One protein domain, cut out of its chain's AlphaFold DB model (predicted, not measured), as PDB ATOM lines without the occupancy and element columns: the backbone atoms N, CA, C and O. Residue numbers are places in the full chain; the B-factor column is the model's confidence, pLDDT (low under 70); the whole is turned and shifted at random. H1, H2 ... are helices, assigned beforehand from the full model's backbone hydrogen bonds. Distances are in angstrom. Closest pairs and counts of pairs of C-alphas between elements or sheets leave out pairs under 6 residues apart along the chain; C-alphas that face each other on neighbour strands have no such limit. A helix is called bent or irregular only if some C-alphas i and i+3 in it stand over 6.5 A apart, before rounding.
ATOM      1  N   THR A 171      83.685 150.967 246.125       78.56
ATOM      2  CA  THR A 171      84.349 152.217 245.741       78.56
ATOM      3  C   THR A 171      85.275 152.696 246.858       78.56
ATOM      4  O   THR A 171      84.829 153.098 247.935       78.56
ATOM      5  N   GLY A 172      86.584 152.719 246.597       82.00
ATOM      6  CA  GLY A 172      87.566 153.278 247.536       82.00
ATOM      7  C   GLY A 172      87.338 154.770 247.831       82.00
ATOM      8  O   GLY A 172      87.726 155.283 248.875       82.00
ATOM      9  N   GLU A 173      86.660 155.503 246.950       83.31
ATOM     10  CA  GLU A 173      86.326 156.916 247.170       83.31
ATOM     11  C   GLU A 173      85.532 157.161 248.453       83.31
ATOM     12  O   GLU A 173      85.872 158.072 249.207       83.31
ATOM     13  N   LEU A 174      84.526 156.334 248.746       87.38
ATOM     14  CA  LEU A 174      83.686 156.545 249.923       87.38
ATOM     15  C   LEU A 174      84.451 156.269 251.227       87.38
ATOM     16  O   LEU A 174      84.279 156.990 252.208       87.38
ATOM     17  N   TRP A 175      85.359 155.289 251.209       90.88
ATOM     18  CA  TRP A 175      86.268 155.000 252.321       90.88
ATOM     19  C   TRP A 175      87.263 156.136 252.582       90.88
ATOM     20  O   TRP A 175      87.472 156.499 253.740       90.88
ATOM     21  N   ARG A 176      87.831 156.744 251.525       87.19
ATOM     22  CA  ARG A 176      88.688 157.941 251.657       87.19
ATOM     23  C   ARG A 176      87.935 159.074 252.342       87.19
ATOM     24  O   ARG A 176      88.422 159.634 253.318       87.19
ATOM     25  N   GLN A 177      86.716 159.343 251.881       87.25
ATOM     26  CA  GLN A 177      85.885 160.400 252.453       87.25
ATOM     27  C   GLN A 177      85.493 160.116 253.902       87.25
ATOM     28  O   GLN A 177      85.451 161.037 254.718       87.25
ATOM     29  N   TYR A 178      85.238 158.852 254.248       91.94
ATOM     30  CA  TYR A 178      84.921 158.490 255.623       91.94
ATOM     31  C   TYR A 178      86.110 158.697 256.559       91.94
ATOM     32  O   TYR A 178      85.964 159.299 257.623       91.94
ATOM     33  N   PHE A 179      87.302 158.289 256.134       91.00
ATOM     34  CA  PHE A 179      88.518 158.533 256.897       91.00
ATOM     35  C   PHE A 179      88.798 160.030 257.082       91.00
ATOM     36  O   PHE A 179      89.033 160.478 258.205       91.00
ATOM     37  N   ASP A 180      88.695 160.821 256.011       87.25
ATOM     38  CA  ASP A 180      88.898 162.273 256.069       87.25
ATOM     39  C   ASP A 180      87.882 162.963 256.993       87.25
ATOM     40  O   ASP A 180      88.216 163.937 257.673       87.25
ATOM     41  N   LEU A 181      86.644 162.461 257.050       89.62
ATOM     42  CA  LEU A 181      85.625 162.957 257.973       89.62
ATOM     43  C   LEU A 181      85.994 162.680 259.435       89.62
ATOM     44  O   LEU A 181      85.871 163.578 260.269       89.62
ATOM     45  N   GLU A 182      86.477 161.478 259.754       90.88
ATOM     46  CA  GLU A 182      86.914 161.141 261.116       90.88
ATOM     47  C   GLU A 182      88.137 161.960 261.547       90.88
ATOM     48  O   GLU A 182      88.203 162.431 262.687       90.88
ATOM     49  N   LEU A 183      89.077 162.206 260.630       88.81
ATOM     50  CA  LEU A 183      90.220 163.087 260.880       88.81
ATOM     51  C   LEU A 183      89.789 164.534 261.163       88.81
ATOM     52  O   LEU A 183      90.257 165.147 262.121       88.81
ATOM     53  N   LYS A 184      88.851 165.075 260.380       88.50
ATOM     54  CA  LYS A 184      88.314 166.427 260.615       88.50
ATOM     55  C   LYS A 184      87.535 166.514 261.924       88.50
ATOM     56  O   LYS A 184      87.655 167.495 262.652       88.50
ATOM     57  N   TYR A 185      86.732 165.500 262.246       89.38
ATOM     58  CA  TYR A 185      85.961 165.477 263.488       89.38
ATOM     59  C   TYR A 185      86.863 165.424 264.728       89.38
ATOM     60  O   TYR A 185      86.623 166.134 265.710       89.38
ATOM     61  N   THR A 186      87.907 164.596 264.686       88.94
ATOM     62  CA  THR A 186      88.892 164.498 265.771       88.94
ATOM     63  C   THR A 186      89.664 165.803 265.930       88.94
ATOM     64  O   THR A 186      89.782 166.287 267.053       88.94
ATOM     65  N   GLU A 187      90.080 166.443 264.835       87.19
ATOM     66  CA  GLU A 187      90.683 167.781 264.865       87.19
ATOM     67  C   GLU A 187      89.753 168.821 265.510       87.19
ATOM     68  O   GLU A 187      90.152 169.478 266.469       87.19
ATOM     69  N   MET A 188      88.486 168.902 265.086       85.94
ATOM     70  CA  MET A 188      87.505 169.815 265.694       85.94
ATOM     71  C   MET A 188      87.303 169.553 267.189       85.94
ATOM     72  O   MET A 188      87.195 170.490 267.979       85.94
ATOM     73  N   THR A 189      87.238 168.282 267.585       86.31
ATOM     74  CA  THR A 189      87.063 167.894 268.990       86.31
ATOM     75  C   THR A 189      88.278 168.304 269.819       86.31
ATOM     76  O   THR A 189      88.114 168.863 270.900       86.31
ATOM     77  N   ARG A 190      89.490 168.115 269.286       86.19
ATOM     78  CA  ARG A 190      90.739 168.545 269.928       86.19
ATOM     79  C   ARG A 190      90.820 170.063 270.059       86.19
ATOM     80  O   ARG A 190      91.119 170.543 271.146       86.19
ATOM     81  N   SER A 191      90.508 170.812 269.001       86.19
ATOM     82  CA  SER A 191      90.498 172.280 269.053       86.19
ATOM     83  C   SER A 191      89.502 172.806 270.086       86.19
ATOM     84  O   SER A 191      89.816 173.741 270.814       86.19
ATOM     85  N   ARG A 192      88.322 172.182 270.208       85.50
ATOM     86  CA  ARG A 192      87.344 172.530 271.253       85.50
ATOM     87  C   ARG A 192      87.866 172.216 272.654       85.50
ATOM     88  O   ARG A 192      87.724 173.047 273.540       85.50
ATOM     89  N   MET A 193      88.481 171.049 272.849       82.50
ATOM     90  CA  MET A 193      89.059 170.662 274.142       82.50
ATOM     91  C   MET A 193      90.189 171.601 274.572       82.50
ATOM     92  O   MET A 193      90.208 172.018 275.721       82.50
ATOM     93  N   GLN A 194      91.066 172.005 273.650       83.88
ATOM     94  CA  GLN A 194      92.155 172.942 273.937       83.88
ATOM     95  C   GLN A 194      91.650 174.316 274.409       83.88
ATOM     96  O   GLN A 194      92.301 174.966 275.221       83.88
ATOM     97  N   VAL A 195      90.491 174.761 273.907       85.88
ATOM     98  CA  VAL A 195      89.847 176.007 274.353       85.88
ATOM     99  C   VAL A 195      89.202 175.846 275.732       85.88
ATOM    100  O   VAL A 195      89.246 176.777 276.530       85.88
ATOM    101  N   LEU A 196      88.594 174.689 276.007       82.94
ATOM    102  CA  LEU A 196      87.900 174.425 277.271       82.94
ATOM    103  C   LEU A 196      88.865 174.175 278.435       82.94
ATOM    104  O   LEU A 196      88.591 174.609 279.549       82.94
ATOM    105  N   ASP A 197      89.980 173.492 278.178       79.62
ATOM    106  CA  ASP A 197      91.003 173.201 279.178       79.62
ATOM    107  C   ASP A 197      92.409 173.221 278.547       79.62
ATOM    108  O   ASP A 197      92.899 172.190 278.062       79.62
ATOM    109  N   VAL A 216      90.405 158.129 271.920       70.94
ATOM    110  CA  VAL A 216      89.479 158.880 271.038       70.94
ATOM    111  C   VAL A 216      90.170 160.116 270.443       70.94
ATOM    112  O   VAL A 216      89.985 160.429 269.269       70.94
ATOM    113  N   GLN A 217      91.035 160.765 271.227       66.94
ATOM    114  CA  GLN A 217      91.829 161.927 270.817       66.94
ATOM    115  C   GLN A 217      92.958 161.587 269.828       66.94
ATOM    116  O   GLN A 217      93.490 162.490 269.180       66.94
ATOM    117  N   GLU A 218      93.327 160.311 269.707       69.00
ATOM    118  CA  GLU A 218      94.327 159.787 268.770       69.00
ATOM    119  C   GLU A 218      93.709 159.200 267.496       69.00
ATOM    120  O   GLU A 218      94.441 158.810 266.588       69.00
ATOM    121  N   GLY A 219      92.376 159.175 267.398       81.19
ATOM    122  CA  GLY A 219      91.673 158.770 266.184       81.19
ATOM    123  C   GLY A 219      91.461 157.263 266.039       81.19
ATOM    124  O   GLY A 219      91.599 156.738 264.936       81.19
ATOM    125  N   VAL A 220      91.061 156.566 267.111       85.44
ATOM    126  CA  VAL A 220      90.645 155.139 267.063       85.44
ATOM    127  C   VAL A 220      89.659 154.862 265.934       85.44
ATOM    128  O   VAL A 220      89.794 153.879 265.212       85.44
ATOM    129  N   LEU A 221      88.666 155.739 265.764       86.69
ATOM    130  CA  LEU A 221      87.650 155.576 264.730       86.69
ATOM    131  C   LEU A 221      88.282 155.612 263.336       86.69
ATOM    132  O   LEU A 221      88.002 154.732 262.528       86.69
ATOM    133  N   ALA A 222      89.212 156.535 263.085       88.94
ATOM    134  CA  ALA A 222      89.951 156.586 261.828       88.94
ATOM    135  C   ALA A 222      90.785 155.308 261.603       88.94
ATOM    136  O   ALA A 222      90.784 154.769 260.496       88.94
ATOM    137  N   ALA A 223      91.420 154.761 262.648       87.44
ATOM    138  CA  ALA A 223      92.126 153.477 262.565       87.44
ATOM    139  C   ALA A 223      91.181 152.312 262.226       87.44
ATOM    140  O   ALA A 223      91.505 151.481 261.380       87.44
ATOM    141  N   SER A 224      89.993 152.269 262.836       88.94
ATOM    142  CA  SER A 224      88.990 151.236 262.552       88.94
ATOM    143  C   SER A 224      88.459 151.315 261.117       88.94
ATOM    144  O   SER A 224      88.315 150.288 260.457       88.94
ATOM    145  N   VAL A 225      88.248 152.533 260.600       90.25
ATOM    146  CA  VAL A 225      87.842 152.767 259.208       90.25
ATOM    147  C   VAL A 225      88.945 152.333 258.250       90.25
ATOM    148  O   VAL A 225      88.646 151.706 257.241       90.25
ATOM    149  N   TYR A 226      90.211 152.606 258.576       90.25
ATOM    150  CA  TYR A 226      91.354 152.132 257.797       90.25
ATOM    151  C   TYR A 226      91.418 150.599 257.743       90.25
ATOM    152  O   TYR A 226      91.519 150.034 256.654       90.25
ATOM    153  N   GLN A 227      91.286 149.920 258.886       89.88
ATOM    154  CA  GLN A 227      91.283 148.455 258.923       89.88
ATOM    155  C   GLN A 227      90.110 147.868 258.128       89.88
ATOM    156  O   GLN A 227      90.302 146.944 257.340       89.88
ATOM    157  N   ALA A 228      88.913 148.446 258.248       89.56
ATOM    158  CA  ALA A 228      87.767 148.047 257.435       89.56
ATOM    159  C   ALA A 228      88.026 148.281 255.934       89.56
ATOM    160  O   ALA A 228      87.840 147.372 255.127       89.56
ATOM    161  N   ALA A 229      88.539 149.451 255.553       88.62
ATOM    162  CA  ALA A 229      88.862 149.787 254.168       88.62
ATOM    163  C   ALA A 229      89.886 148.818 253.554       88.62
ATOM    164  O   ALA A 229      89.715 148.381 252.414       88.62
ATOM    165  N   LYS A 230      90.902 148.416 254.324       88.06
ATOM    166  CA  LYS A 230      91.918 147.431 253.928       88.06
ATOM    167  C   LYS A 230      91.331 146.052 253.612       88.06
ATOM    168  O   LYS A 230      91.829 145.365 252.718       88.06
ATOM    169  N   THR A 231      90.268 145.636 254.304       87.75
ATOM    170  CA  THR A 231      89.594 144.363 253.981       87.75
ATOM    171  C   THR A 231      88.924 144.384 252.606       87.75
ATOM    172  O   THR A 231      88.885 143.349 251.943       87.75
ATOM    173  N   HIS A 232      88.462 145.553 252.152       81.44
ATOM    174  CA  HIS A 232      87.742 145.714 250.889       81.44
ATOM    175  C   HIS A 232      88.653 146.071 249.708       81.44
ATOM    176  O   HIS A 232      88.485 145.522 248.620       81.44
ATOM    177  N   CYS A 233      89.625 146.966 249.902       77.56
ATOM    178  CA  CYS A 233      90.515 147.447 248.845       77.56
ATOM    179  C   CYS A 233      91.979 147.364 249.307       77.56
ATOM    180  O   CYS A 233      92.422 148.147 250.144       77.56
ATOM    181  N   ARG A 234      92.751 146.440 248.718       77.75
ATOM    182  CA  ARG A 234      94.189 146.231 249.007       77.75
ATOM    183  C   ARG A 234      95.121 146.947 248.030       77.75
ATOM    184  O   ARG A 234      96.274 146.566 247.847       77.75
ATOM    185  N   GLU A 235      94.616 147.960 247.341       78.94
ATOM    186  CA  GLU A 235      95.416 148.702 246.380       78.94
ATOM    187  C   GLU A 235      96.421 149.610 247.103       78.94
ATOM    188  O   GLU A 235      96.068 150.376 248.001       78.94
ATOM    189  N   PHE A 236      97.691 149.555 246.689       74.19
ATOM    190  CA  PHE A 236      98.760 150.341 247.312       74.19
ATOM    191  C   PHE A 236      98.498 151.853 247.232       74.19
ATOM    192  O   PHE A 236      98.711 152.560 248.213       74.19
ATOM    193  N   HIS A 237      98.029 152.353 246.082       71.38
ATOM    194  CA  HIS A 237      97.747 153.779 245.887       71.38
ATOM    195  C   HIS A 237      96.626 154.265 246.818       71.38
ATOM    196  O   HIS A 237      96.739 155.310 247.459       71.38
ATOM    197  N   PHE A 238      95.568 153.464 246.948       78.75
ATOM    198  CA  PHE A 238      94.463 153.728 247.861       78.75
ATOM    199  C   PHE A 238      94.927 153.775 249.323       78.75
ATOM    200  O   PHE A 238      94.611 154.725 250.038       78.75
ATOM    201  N   LEU A 239      95.728 152.801 249.757       80.50
ATOM    202  CA  LEU A 239      96.218 152.755 251.132       80.50
ATOM    203  C   LEU A 239      97.228 153.872 251.446       80.50
ATOM    204  O   LEU A 239      97.248 154.407 252.559       80.50
ATOM    205  N   LEU A 240      98.022 154.282 250.452       77.62
ATOM    206  CA  LEU A 240      98.940 155.415 250.563       77.62
ATOM    207  C   LEU A 240      98.199 156.728 250.849       77.62
ATOM    208  O   LEU A 240      98.708 157.554 251.608       77.62
ATOM    209  N   HIS A 241      96.989 156.909 250.306       77.31
ATOM    210  CA  HIS A 241      96.167 158.089 250.583       77.31
ATOM    211  C   HIS A 241      95.921 158.279 252.086       77.31
ATOM    212  O   HIS A 241      96.021 159.402 252.576       77.31
ATOM    213  N   PHE A 242      95.659 157.206 252.842       82.19
ATOM    214  CA  PHE A 242      95.450 157.296 254.294       82.19
ATOM    215  C   PHE A 242      96.716 157.746 255.026       82.19
ATOM    216  O   PHE A 242      96.659 158.623 255.888       82.19
ATOM    217  N   LEU A 243      97.878 157.207 254.644       80.12
ATOM    218  CA  LEU A 243      99.153 157.614 255.232       80.12
ATOM    219  C   LEU A 243      99.440 159.097 254.955       80.12
ATOM    220  O   LEU A 243      99.812 159.834 255.868       80.12
ATOM    221  N   VAL A 244      99.200 159.553 253.724       76.12
ATOM    222  CA  VAL A 244      99.345 160.962 253.332       76.12
ATOM    223  C   VAL A 244      98.360 161.860 254.081       76.12
ATOM    224  O   VAL A 244      98.753 162.901 254.600       76.12
ATOM    225  N   ALA A 245      97.095 161.465 254.200       76.56
ATOM    226  CA  ALA A 245      96.098 162.241 254.935       76.56
ATOM    227  C   ALA A 245      96.500 162.431 256.410       76.56
ATOM    228  O   ALA A 245      96.367 163.526 256.955       76.56
ATOM    229  N   THR A 246      97.092 161.407 257.042       81.25
ATOM    230  CA  THR A 246      97.636 161.534 258.409       81.25
ATOM    231  C   THR A 246      98.955 162.299 258.495       81.25
ATOM    232  O   THR A 246      99.282 162.823 259.561       81.25
ATOM    233  N   SER A 247      99.741 162.383 257.414       74.00
ATOM    234  CA  SER A 247     101.033 163.080 257.437       74.00
ATOM    235  C   SER A 247     100.869 164.597 257.542       74.00
ATOM    236  O   SER A 247     101.664 165.241 258.228       74.00
ATOM    237  N   VAL A 248      99.785 165.133 256.972       73.56
ATOM    238  CA  VAL A 248      99.391 166.549 257.054       73.56
ATOM    239  C   VAL A 248      99.056 166.979 258.489       73.56
ATOM    240  O   VAL A 248      99.193 168.153 258.825       73.56
ATOM    241  N   LEU A 249      98.641 166.048 259.354       77.12
ATOM    242  CA  LEU A 249      98.130 166.359 260.687       77.12
ATOM    243  C   LEU A 249      99.225 166.226 261.763       77.12
ATOM    244  O   LEU A 249      99.766 165.134 261.978       77.12
ATOM    245  N   PRO A 250      99.551 167.299 262.512       73.81
ATOM    246  CA  PRO A 250     100.606 167.250 263.523       73.81
ATOM    247  C   PRO A 250     100.309 166.286 264.675       73.81
ATOM    248  O   PRO A 250     101.231 165.633 265.167       73.81
ATOM    249  N   TRP A 251      99.049 166.188 265.098       80.69
ATOM    250  CA  TRP A 251      98.626 165.396 266.256       80.69
ATOM    251  C   TRP A 251      98.550 163.888 265.964       80.69
ATOM    252  O   TRP A 251      98.698 163.077 266.876       80.69
ATOM    253  N   ALA A 252      98.408 163.487 264.698       81.06
ATOM    254  CA  ALA A 252      98.153 162.104 264.291       81.06
ATOM    255  C   ALA A 252      99.412 161.207 264.263       81.06
ATOM    256  O   ALA A 252      99.471 160.242 263.504       81.06
ATOM    257  N   LYS A 253     100.442 161.487 265.082       80.69
ATOM    258  CA  LYS A 253     101.715 160.730 265.073       80.69
ATOM    259  C   LYS A 253     101.513 159.237 265.359       80.69
ATOM    260  O   LYS A 253     102.064 158.407 264.645       80.69
ATOM    261  N   ARG A 254     100.729 158.903 266.393       82.88
ATOM    262  CA  ARG A 254     100.460 157.512 266.804       82.88
ATOM    263  C   ARG A 254      99.677 156.753 265.731       82.88
ATOM    264  O   ARG A 254     100.104 155.679 265.321       82.88
ATOM    265  N   LEU A 255      98.614 157.363 265.202       84.31
ATOM    266  CA  LEU A 255      97.820 156.812 264.098       84.31
ATOM    267  C   LEU A 255      98.662 156.589 262.833       84.31
ATOM    268  O   LEU A 255      98.591 155.528 262.219       84.31
ATOM    269  N   ARG A 256      99.504 157.560 262.468       83.00
ATOM    270  CA  ARG A 256     100.416 157.441 261.328       83.00
ATOM    271  C   ARG A 256     101.407 156.296 261.508       83.00
ATOM    272  O   ARG A 256     101.630 155.552 260.563       83.00
ATOM    273  N   ASN A 257     101.989 156.147 262.699       83.62
ATOM    274  CA  ASN A 257     102.921 155.056 262.983       83.62
ATOM    275  C   ASN A 257     102.228 153.692 262.904       83.62
ATOM    276  O   ASN A 257     102.801 152.768 262.338       83.62
ATOM    277  N   TYR A 258     100.995 153.589 263.403       85.00
ATOM    278  CA  TYR A 258     100.174 152.384 263.281       85.00
ATOM    279  C   TYR A 258      99.922 152.011 261.811       85.00
ATOM    280  O   TYR A 258     100.237 150.898 261.399       85.00
ATOM    281  N   ILE A 259      99.454 152.964 260.995       85.31
ATOM    282  CA  ILE A 259      99.232 152.747 259.554       85.31
ATOM    283  C   ILE A 259     100.554 152.410 258.848       85.31
ATOM    284  O   ILE A 259     100.611 151.504 258.027       85.31
ATOM    285  N   TYR A 260     101.642 153.107 259.175       82.56
ATOM    286  CA  TYR A 260     102.955 152.857 258.584       82.56
ATOM    287  C   TYR A 260     103.479 151.449 258.895       82.56
ATOM    288  O   TYR A 260     103.972 150.773 257.991       82.56
ATOM    289  N   GLN A 261     103.365 150.998 260.148       85.31
ATOM    290  CA  GLN A 261     103.754 149.646 260.552       85.31
ATOM    291  C   GLN A 261     102.942 148.599 259.790       85.31
ATOM    292  O   GLN A 261     103.530 147.667 259.242       85.31
ATOM    293  N   ASP A 262     101.628 148.795 259.679       85.38
ATOM    294  CA  ASP A 262     100.739 147.880 258.964       85.38
ATOM    295  C   ASP A 262     101.074 147.807 257.459       85.38
ATOM    296  O   ASP A 262     101.264 146.727 256.895       85.38
ATOM    297  N   LEU A 263     101.307 148.956 256.815       81.31
ATOM    298  CA  LEU A 263     101.705 149.013 255.404       81.31
ATOM    299  C   LEU A 263     103.100 148.429 255.140       81.31
ATOM    300  O   LEU A 263     103.344 147.885 254.060       81.31
ATOM    301  N   CYS A 264     104.021 148.518 256.102       80.12
ATOM    302  CA  CYS A 264     105.341 147.893 255.992       80.12
ATOM    303  C   CYS A 264     105.279 146.364 256.014       80.12
ATOM    304  O   CYS A 264     106.152 145.725 255.414       80.12
ATOM    305  N   VAL A 265     104.285 145.796 256.706       83.69
ATOM    306  CA  VAL A 265     104.018 144.354 256.725       83.69
ATOM    307  C   VAL A 265     103.404 143.919 255.396       83.69
ATOM    308  O   VAL A 265     103.865 142.945 254.807       83.69
ATOM    309  N   GLU A 266     102.422 144.663 254.882       78.88
ATOM    310  CA  GLU A 266     101.743 144.318 253.624       78.88
ATOM    311  C   GLU A 266     102.606 144.497 252.373       78.88
ATOM    312  O   GLU A 266     102.568 143.662 251.468       78.88
ATOM    313  N   PHE A 267     103.407 145.567 252.305       77.00
ATOM    314  CA  PHE A 267     104.211 145.887 251.122       77.00
ATOM    315  C   PHE A 267     105.705 146.016 251.445       77.00
ATOM    316  O   PHE A 267     106.276 147.110 251.338       77.00
ATOM    317  N   PRO A 268     106.409 144.900 251.724       72.06
ATOM    318  CA  PRO A 268     107.828 144.944 252.066       72.06
ATOM    319  C   PRO A 268     108.713 145.563 250.977       72.06
ATOM    320  O   PRO A 268     109.744 146.161 251.279       72.06
ATOM    321  N   ARG A 269     108.296 145.461 249.706       63.38
ATOM    322  CA  ARG A 269     109.015 146.002 248.539       63.38
ATOM    323  C   ARG A 269     108.879 147.522 248.372       63.38
ATOM    324  O   ARG A 269     109.662 148.112 247.638       63.38
ATOM    325  N   LYS A 270     107.912 148.164 249.040       67.12
ATOM    326  CA  LYS A 270     107.614 149.605 248.900       67.12
ATOM    327  C   LYS A 270     107.898 150.412 250.176       67.12
ATOM    328  O   LYS A 270     107.504 151.573 250.267       67.12
ATOM    329  N   LYS A 271     108.642 149.838 251.133       62.81
ATOM    330  CA  LYS A 271     109.016 150.470 252.418       62.81
ATOM    331  C   LYS A 271     109.638 151.862 252.260       62.81
ATOM    332  O   LYS A 271     109.323 152.757 253.032       62.81
ATOM    333  N   PHE A 272     110.464 152.074 251.233       57.12
ATOM    334  CA  PHE A 272     111.094 153.375 250.973       57.12
ATOM    335  C   PHE A 272     110.075 154.476 250.623       57.12
ATOM    336  O   PHE A 272     110.166 155.593 251.127       57.12
ATOM    337  N   VAL A 273     109.050 154.156 249.826       63.25
ATOM    338  CA  VAL A 273     107.973 155.104 249.476       63.25
ATOM    339  C   VAL A 273     107.116 155.427 250.704       63.25
ATOM    340  O   VAL A 273     106.734 156.576 250.910       63.25
ATOM    341  N   LEU A 274     106.864 154.431 251.558       65.12
ATOM    342  CA  LEU A 274     106.140 154.609 252.821       65.12
ATOM    343  C   LEU A 274     106.925 155.483 253.811       65.12
ATOM    344  O   LEU A 274     106.342 156.353 254.458       65.12
ATOM    345  N   MET A 275     108.249 155.303 253.885       59.97
ATOM    346  CA  MET A 275     109.144 156.154 254.677       59.97
ATOM    347  C   MET A 275     109.043 157.612 254.225       59.97
ATOM    348  O   MET A 275     108.768 158.483 255.052       59.97
ATOM    349  N   LEU A 276     109.163 157.879 252.920       60.88
ATOM    350  CA  LEU A 276     109.030 159.231 252.362       60.88
ATOM    351  C   LEU A 276     107.656 159.851 252.653       60.88
ATOM    352  O   LEU A 276     107.580 161.000 253.084       60.88
ATOM    353  N   ALA A 277     106.573 159.090 252.486       60.16
ATOM    354  CA  ALA A 277     105.217 159.570 252.751       60.16
ATOM    355  C   ALA A 277     104.964 159.878 254.240       60.16
ATOM    356  O   ALA A 277     104.262 160.838 254.562       60.16
ATOM    357  N   SER A 278     105.562 159.104 255.151       59.12
ATOM    358  CA  SER A 278     105.477 159.335 256.600       59.12
ATOM    359  C   SER A 278     106.338 160.516 257.080       59.12
ATOM    360  O   SER A 278     105.947 161.225 258.011       59.12
ATOM    361  N   SER A 279     107.472 160.753 256.407       55.47
ATOM    362  CA  SER A 279     108.438 161.825 256.688       55.47
ATOM    363  C   SER A 279     108.080 163.157 256.012       55.47
ATOM    364  O   SER A 279     108.664 164.194 256.319       55.47
ATOM    365  N   ALA A 280     107.057 163.181 255.149       53.53
ATOM    366  CA  ALA A 280     106.581 164.372 254.430       53.53
ATOM    367  C   ALA A 280     106.052 165.518 255.327       53.53
ATOM    368  O   ALA A 280     105.497 166.493 254.824       53.53
ATOM    369  N   ARG A 281     106.233 165.410 256.646       49.09
ATOM    370  CA  ARG A 281     105.735 166.306 257.685       49.09
ATOM    371  C   ARG A 281     106.276 167.731 257.579       49.09
ATOM    372  O   ARG A 281     105.526 168.650 257.876       49.09
ATOM    373  N   ASP A 282     107.518 167.925 257.125       42.91
ATOM    374  CA  ASP A 282     108.196 169.199 257.410       42.91
ATOM    375  C   ASP A 282     108.604 170.051 256.194       42.91
ATOM    376  O   ASP A 282     108.798 171.252 256.366       42.91
ATOM    377  N   LYS A 283     108.702 169.525 254.960       44.50
ATOM    378  CA  LYS A 283     109.189 170.341 253.810       44.50
ATOM    379  C   LYS A 283     108.616 170.026 252.428       44.50
ATOM    380  O   LYS A 283     109.033 170.626 251.437       44.50
ATOM    381  N   ILE A 284     107.636 169.138 252.314       45.16
ATOM    382  CA  ILE A 284     107.106 168.739 251.007       45.16
ATOM    383  C   ILE A 284     105.810 169.514 250.747       45.16
ATOM    384  O   ILE A 284     104.723 169.104 251.146       45.16
ATOM    385  N   LYS A 285     105.924 170.684 250.094       43.81
ATOM    386  CA  LYS A 285     104.767 171.483 249.638       43.81
ATOM    387  C   LYS A 285     103.768 170.565 248.916       43.81
ATOM    388  O   LYS A 285     104.187 169.722 248.125       43.81
ATOM    389  N   LYS A 286     102.459 170.776 249.120       40.41
ATOM    390  CA  LYS A 286     101.331 170.015 248.523       40.41
ATOM    391  C   LYS A 286     101.504 169.641 247.031       40.41
ATOM    392  O   LYS A 286     100.964 168.631 246.594       40.41
ATOM    393  N   GLY A 287     102.272 170.416 246.256       43.09
ATOM    394  CA  GLY A 287     102.607 170.141 244.851       43.09
ATOM    395  C   GLY A 287     103.558 168.961 244.596       43.09
ATOM    396  O   GLY A 287     103.489 168.353 243.535       43.09
ATOM    397  N   VAL A 288     104.423 168.590 245.542       43.41
ATOM    398  CA  VAL A 288     105.313 167.425 245.389       43.41
ATOM    399  C   VAL A 288     104.550 166.133 245.679       43.41
ATOM    400  O   VAL A 288     104.704 165.168 244.947       43.41
ATOM    401  N   LEU A 289     103.632 166.135 246.646       43.94
ATOM    402  CA  LEU A 289     102.712 165.017 246.886       43.94
ATOM    403  C   LEU A 289     101.810 164.728 245.676       43.94
ATOM    404  O   LEU A 289     101.611 163.567 245.335       43.94
ATOM    405  N   SER A 290     101.332 165.761 244.971       40.34
ATOM    406  CA  SER A 290     100.583 165.565 243.720       40.34
ATOM    407  C   SER A 290     101.467 165.087 242.561       40.34
ATOM    408  O   SER A 290     100.982 164.358 241.702       40.34
ATOM    409  N   CYS A 291     102.758 165.435 242.545       39.31
ATOM    410  CA  CYS A 291     103.723 164.888 241.587       39.31
ATOM    411  C   CYS A 291     104.051 163.418 241.872       39.31
ATOM    412  O   CYS A 291     104.131 162.645 240.928       39.31
ATOM    413  N   ILE A 292     104.184 163.033 243.144       47.00
ATOM    414  CA  ILE A 292     104.405 161.644 243.570       47.00
ATOM    415  C   ILE A 292     103.179 160.789 243.239       47.00
ATOM    416  O   ILE A 292     103.316 159.692 242.722       47.00
ATOM    417  N   LEU A 293     101.969 161.299 243.477       42.47
ATOM    418  CA  LEU A 293     100.738 160.588 243.123       42.47
ATOM    419  C   LEU A 293     100.569 160.444 241.600       42.47
ATOM    420  O   LEU A 293     100.216 159.363 241.149       42.47
ATOM    421  N   LYS A 294     100.909 161.471 240.807       45.34
ATOM    422  CA  LYS A 294     100.902 161.398 239.331       45.34
ATOM    423  C   LYS A 294     101.994 160.493 238.749       45.34
ATOM    424  O   LYS A 294     101.780 159.905 237.698       45.34
ATOM    425  N   SER A 295     103.159 160.386 239.392       40.38
ATOM    426  CA  SER A 295     104.224 159.461 238.974       40.38
ATOM    427  C   SER A 295     103.985 158.027 239.448       40.38
ATOM    428  O   SER A 295     104.571 157.094 238.904       40.38
ATOM    429  N   LEU A 296     103.093 157.830 240.424       44.66
ATOM    430  CA  LEU A 296     102.619 156.510 240.827       44.66
ATOM    431  C   LEU A 296     101.599 155.922 239.832       44.66
ATOM    432  O   LEU A 296     101.511 154.704 239.732       44.66
ATOM    433  N   ASP A 297     100.889 156.741 239.050       44.59
ATOM    434  CA  ASP A 297     100.000 156.251 237.979       44.59
ATOM    435  C   ASP A 297     100.777 155.625 236.798       44.59
ATOM    436  O   ASP A 297     100.213 154.860 236.021       44.59
ATOM    437  N   SER A 298     102.086 155.895 236.670       46.31
ATOM    438  CA  SER A 298     102.971 155.328 235.633       46.31
ATOM    439  C   SER A 298     103.879 154.198 236.151       46.31
ATOM    440  O   SER A 298     104.991 154.014 235.648       46.31
ATOM    441  N   LEU A 299     103.452 153.500 237.208       39.81
ATOM    442  CA  LEU A 299     104.214 152.489 237.954       39.81
ATOM    443  C   LEU A 299     104.484 151.203 237.152       39.81
ATOM    444  O   LEU A 299     103.953 150.149 237.484       39.81
ATOM    445  N   ASP A 300     105.388 151.255 236.180       40.31
ATOM    446  CA  ASP A 300     106.100 150.033 235.781       40.31
ATOM    447  C   ASP A 300     107.625 150.120 235.860       40.31
ATOM    448  O   ASP A 300     108.265 149.088 236.026       40.31
ATOM    449  N   ASP A 301     108.250 151.304 235.895       35.44
ATOM    450  CA  ASP A 301     109.710 151.355 235.772       35.44
ATOM    451  C   ASP A 301     110.461 152.086 236.888       35.44
ATOM    452  O   ASP A 301     110.090 153.157 237.377       35.44
ATOM    453  N   ARG A 302     111.624 151.492 237.199       34.34
ATOM    454  CA  ARG A 302     112.737 151.947 238.057       34.34
ATOM    455  C   ARG A 302     113.139 153.424 237.876       34.34
ATOM    456  O   ARG A 302     113.841 153.963 238.725       34.34
ATOM    457  N   SER A 303     112.700 154.089 236.811       34.12
ATOM    458  CA  SER A 303     112.926 155.517 236.540       34.12
ATOM    459  C   SER A 303     112.237 156.440 237.552       34.12
ATOM    460  O   SER A 303     112.823 157.437 237.975       34.12
ATOM    461  N   THR A 304     111.043 156.073 238.025       39.22
ATOM    462  CA  THR A 304     110.294 156.848 239.036       39.22
ATOM    463  C   THR A 304     110.961 156.814 240.413       39.22
ATOM    464  O   THR A 304     110.879 157.782 241.169       39.22
ATOM    465  N   PHE A 305     111.701 155.744 240.717       36.16
ATOM    466  CA  PHE A 305     112.524 155.629 241.924       36.16
ATOM    467  C   PHE A 305     113.690 156.631 241.915       36.16
ATOM    468  O   PHE A 305     113.978 157.254 242.937       36.16
ATOM    469  N   CYS A 306     114.309 156.855 240.752       32.03
ATOM    470  CA  CYS A 306     115.368 157.851 240.586       32.03
ATOM    471  C   CYS A 306     114.834 159.290 240.676       32.03
ATOM    472  O   CYS A 306     115.483 160.139 241.282       32.03
ATOM    473  N   GLU A 307     113.638 159.576 240.152       37.19
ATOM    474  CA  GLU A 307     113.026 160.906 240.304       37.19
ATOM    475  C   GLU A 307     112.621 161.202 241.758       37.19
ATOM    476  O   GLU A 307     112.819 162.317 242.242       37.19
ATOM    477  N   LEU A 308     112.129 160.195 242.487       36.84
ATOM    478  CA  LEU A 308     111.834 160.296 243.921       36.84
ATOM    479  C   LEU A 308     113.097 160.532 244.763       36.84
ATOM    480  O   LEU A 308     113.061 161.330 245.700       36.84
ATOM    481  N   LEU A 309     114.216 159.893 244.409       34.41
ATOM    482  CA  LEU A 309     115.525 160.118 245.035       34.41
ATOM    483  C   LEU A 309     116.081 161.521 244.751       34.41
ATOM    484  O   LEU A 309     116.621 162.160 245.652       34.41
TER     485      LEU A 309
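This is residues 171 to 197 and 216 to 309 of the 411 residues of an uncharacterized protein of Ostreococcus tauri (UniProt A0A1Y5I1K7). Five helices, H1 to H5, make an up-and-down bundle, each running against the one before it, with H3 and H4 in its middle; a short helical hairpin of H6 and H7 is added loosely beside H3 and H5. H1, the longest helix, packs on H2 and H3 with residues 172 to 183 alone and runs on past them to residue 196. The printed part has 121 residues with seven named helices, H1 to H7 in chain order, and no named strand; its class is all helix. The whole is compact, with a radius of gyration of the C-alphas of 15.0 A, yet elongated in outline, spanning 52 by 33 by 23 A.

H1, residues 172 to 196, begins at C-alpha 172 (87.566, 153.278, 247.536) and is 36.5 A long from first to last C-alpha. After the cut come H2, residues 220 to 232, 18.9 A long, and H3, residues 236 to 247, 16.4 A long. H4, residues 253 to 266, is 20.0 A long and begins at C-alpha 253 (101.715, 160.730, 265.073). H5, residues 268 to 279, is 17.5 A long and irregular: C-alphas 269 and 272 are 8.0 A apart. H6 has residues 286 to 296, and H7, residues 303 to 309, ends at C-alpha 309 (115.525, 160.118, 245.035).

H3 and H4, the hubs, form a helical hairpin and touch, closest at the C-alphas of Thr 246 and Arg 256, 5.7 A, opposite ways at a shallow tilt of 18 degrees. H3 touches H1, the same way at 10 degrees, closest at Gly 172 and Phe 238, C-alphas 6.9 A apart. H1 and H2 touch, opposite ways at 5 degrees, with the C-alphas of Phe 179 and Ala 222 closest at 5.5 A. H2 and H4 only just touch, with 3 pairs of C-alphas within 8 A, the closest those of Ala 223 and Leu 255, 6.8 A. H5 forms a hairpin with H4, their closest C-alphas, of Cys 264 and Lys 271, being 5.7 A apart, and touches H3 with residues 274 to 279 alone, closest at the C-alphas of Ser 247 and Ser 278, 5.9 A. H6 is close to H3 but not clearly touching, with the C-alphas of His 237 and Leu 296 closest at 7.5 A. H6 and H7, a hairpin, only just touch, with 3 pairs within 8 A, the closest the C-alphas of Ser 295 and Thr 304, 6.6 A; H5 and H7 are near each other. Every O i to N i+4 pair is within hydrogen-bond range in H1, H4, H6 and H7, against 8 of 9 in H2 and 6 of 8 in both H3 and H5.

The two C-alphas farthest apart, those of Leu 196 and Asp 301, are 52.3 A apart. Residues 198 to 215 are not printed, and C-alphas 197 and 216 are 16.5 A apart across that cut. Of the links that are printed whole, none is long. The mean pLDDT of the printed part is 70.6; residues 217 to 218 and 269 to 309 are under 70.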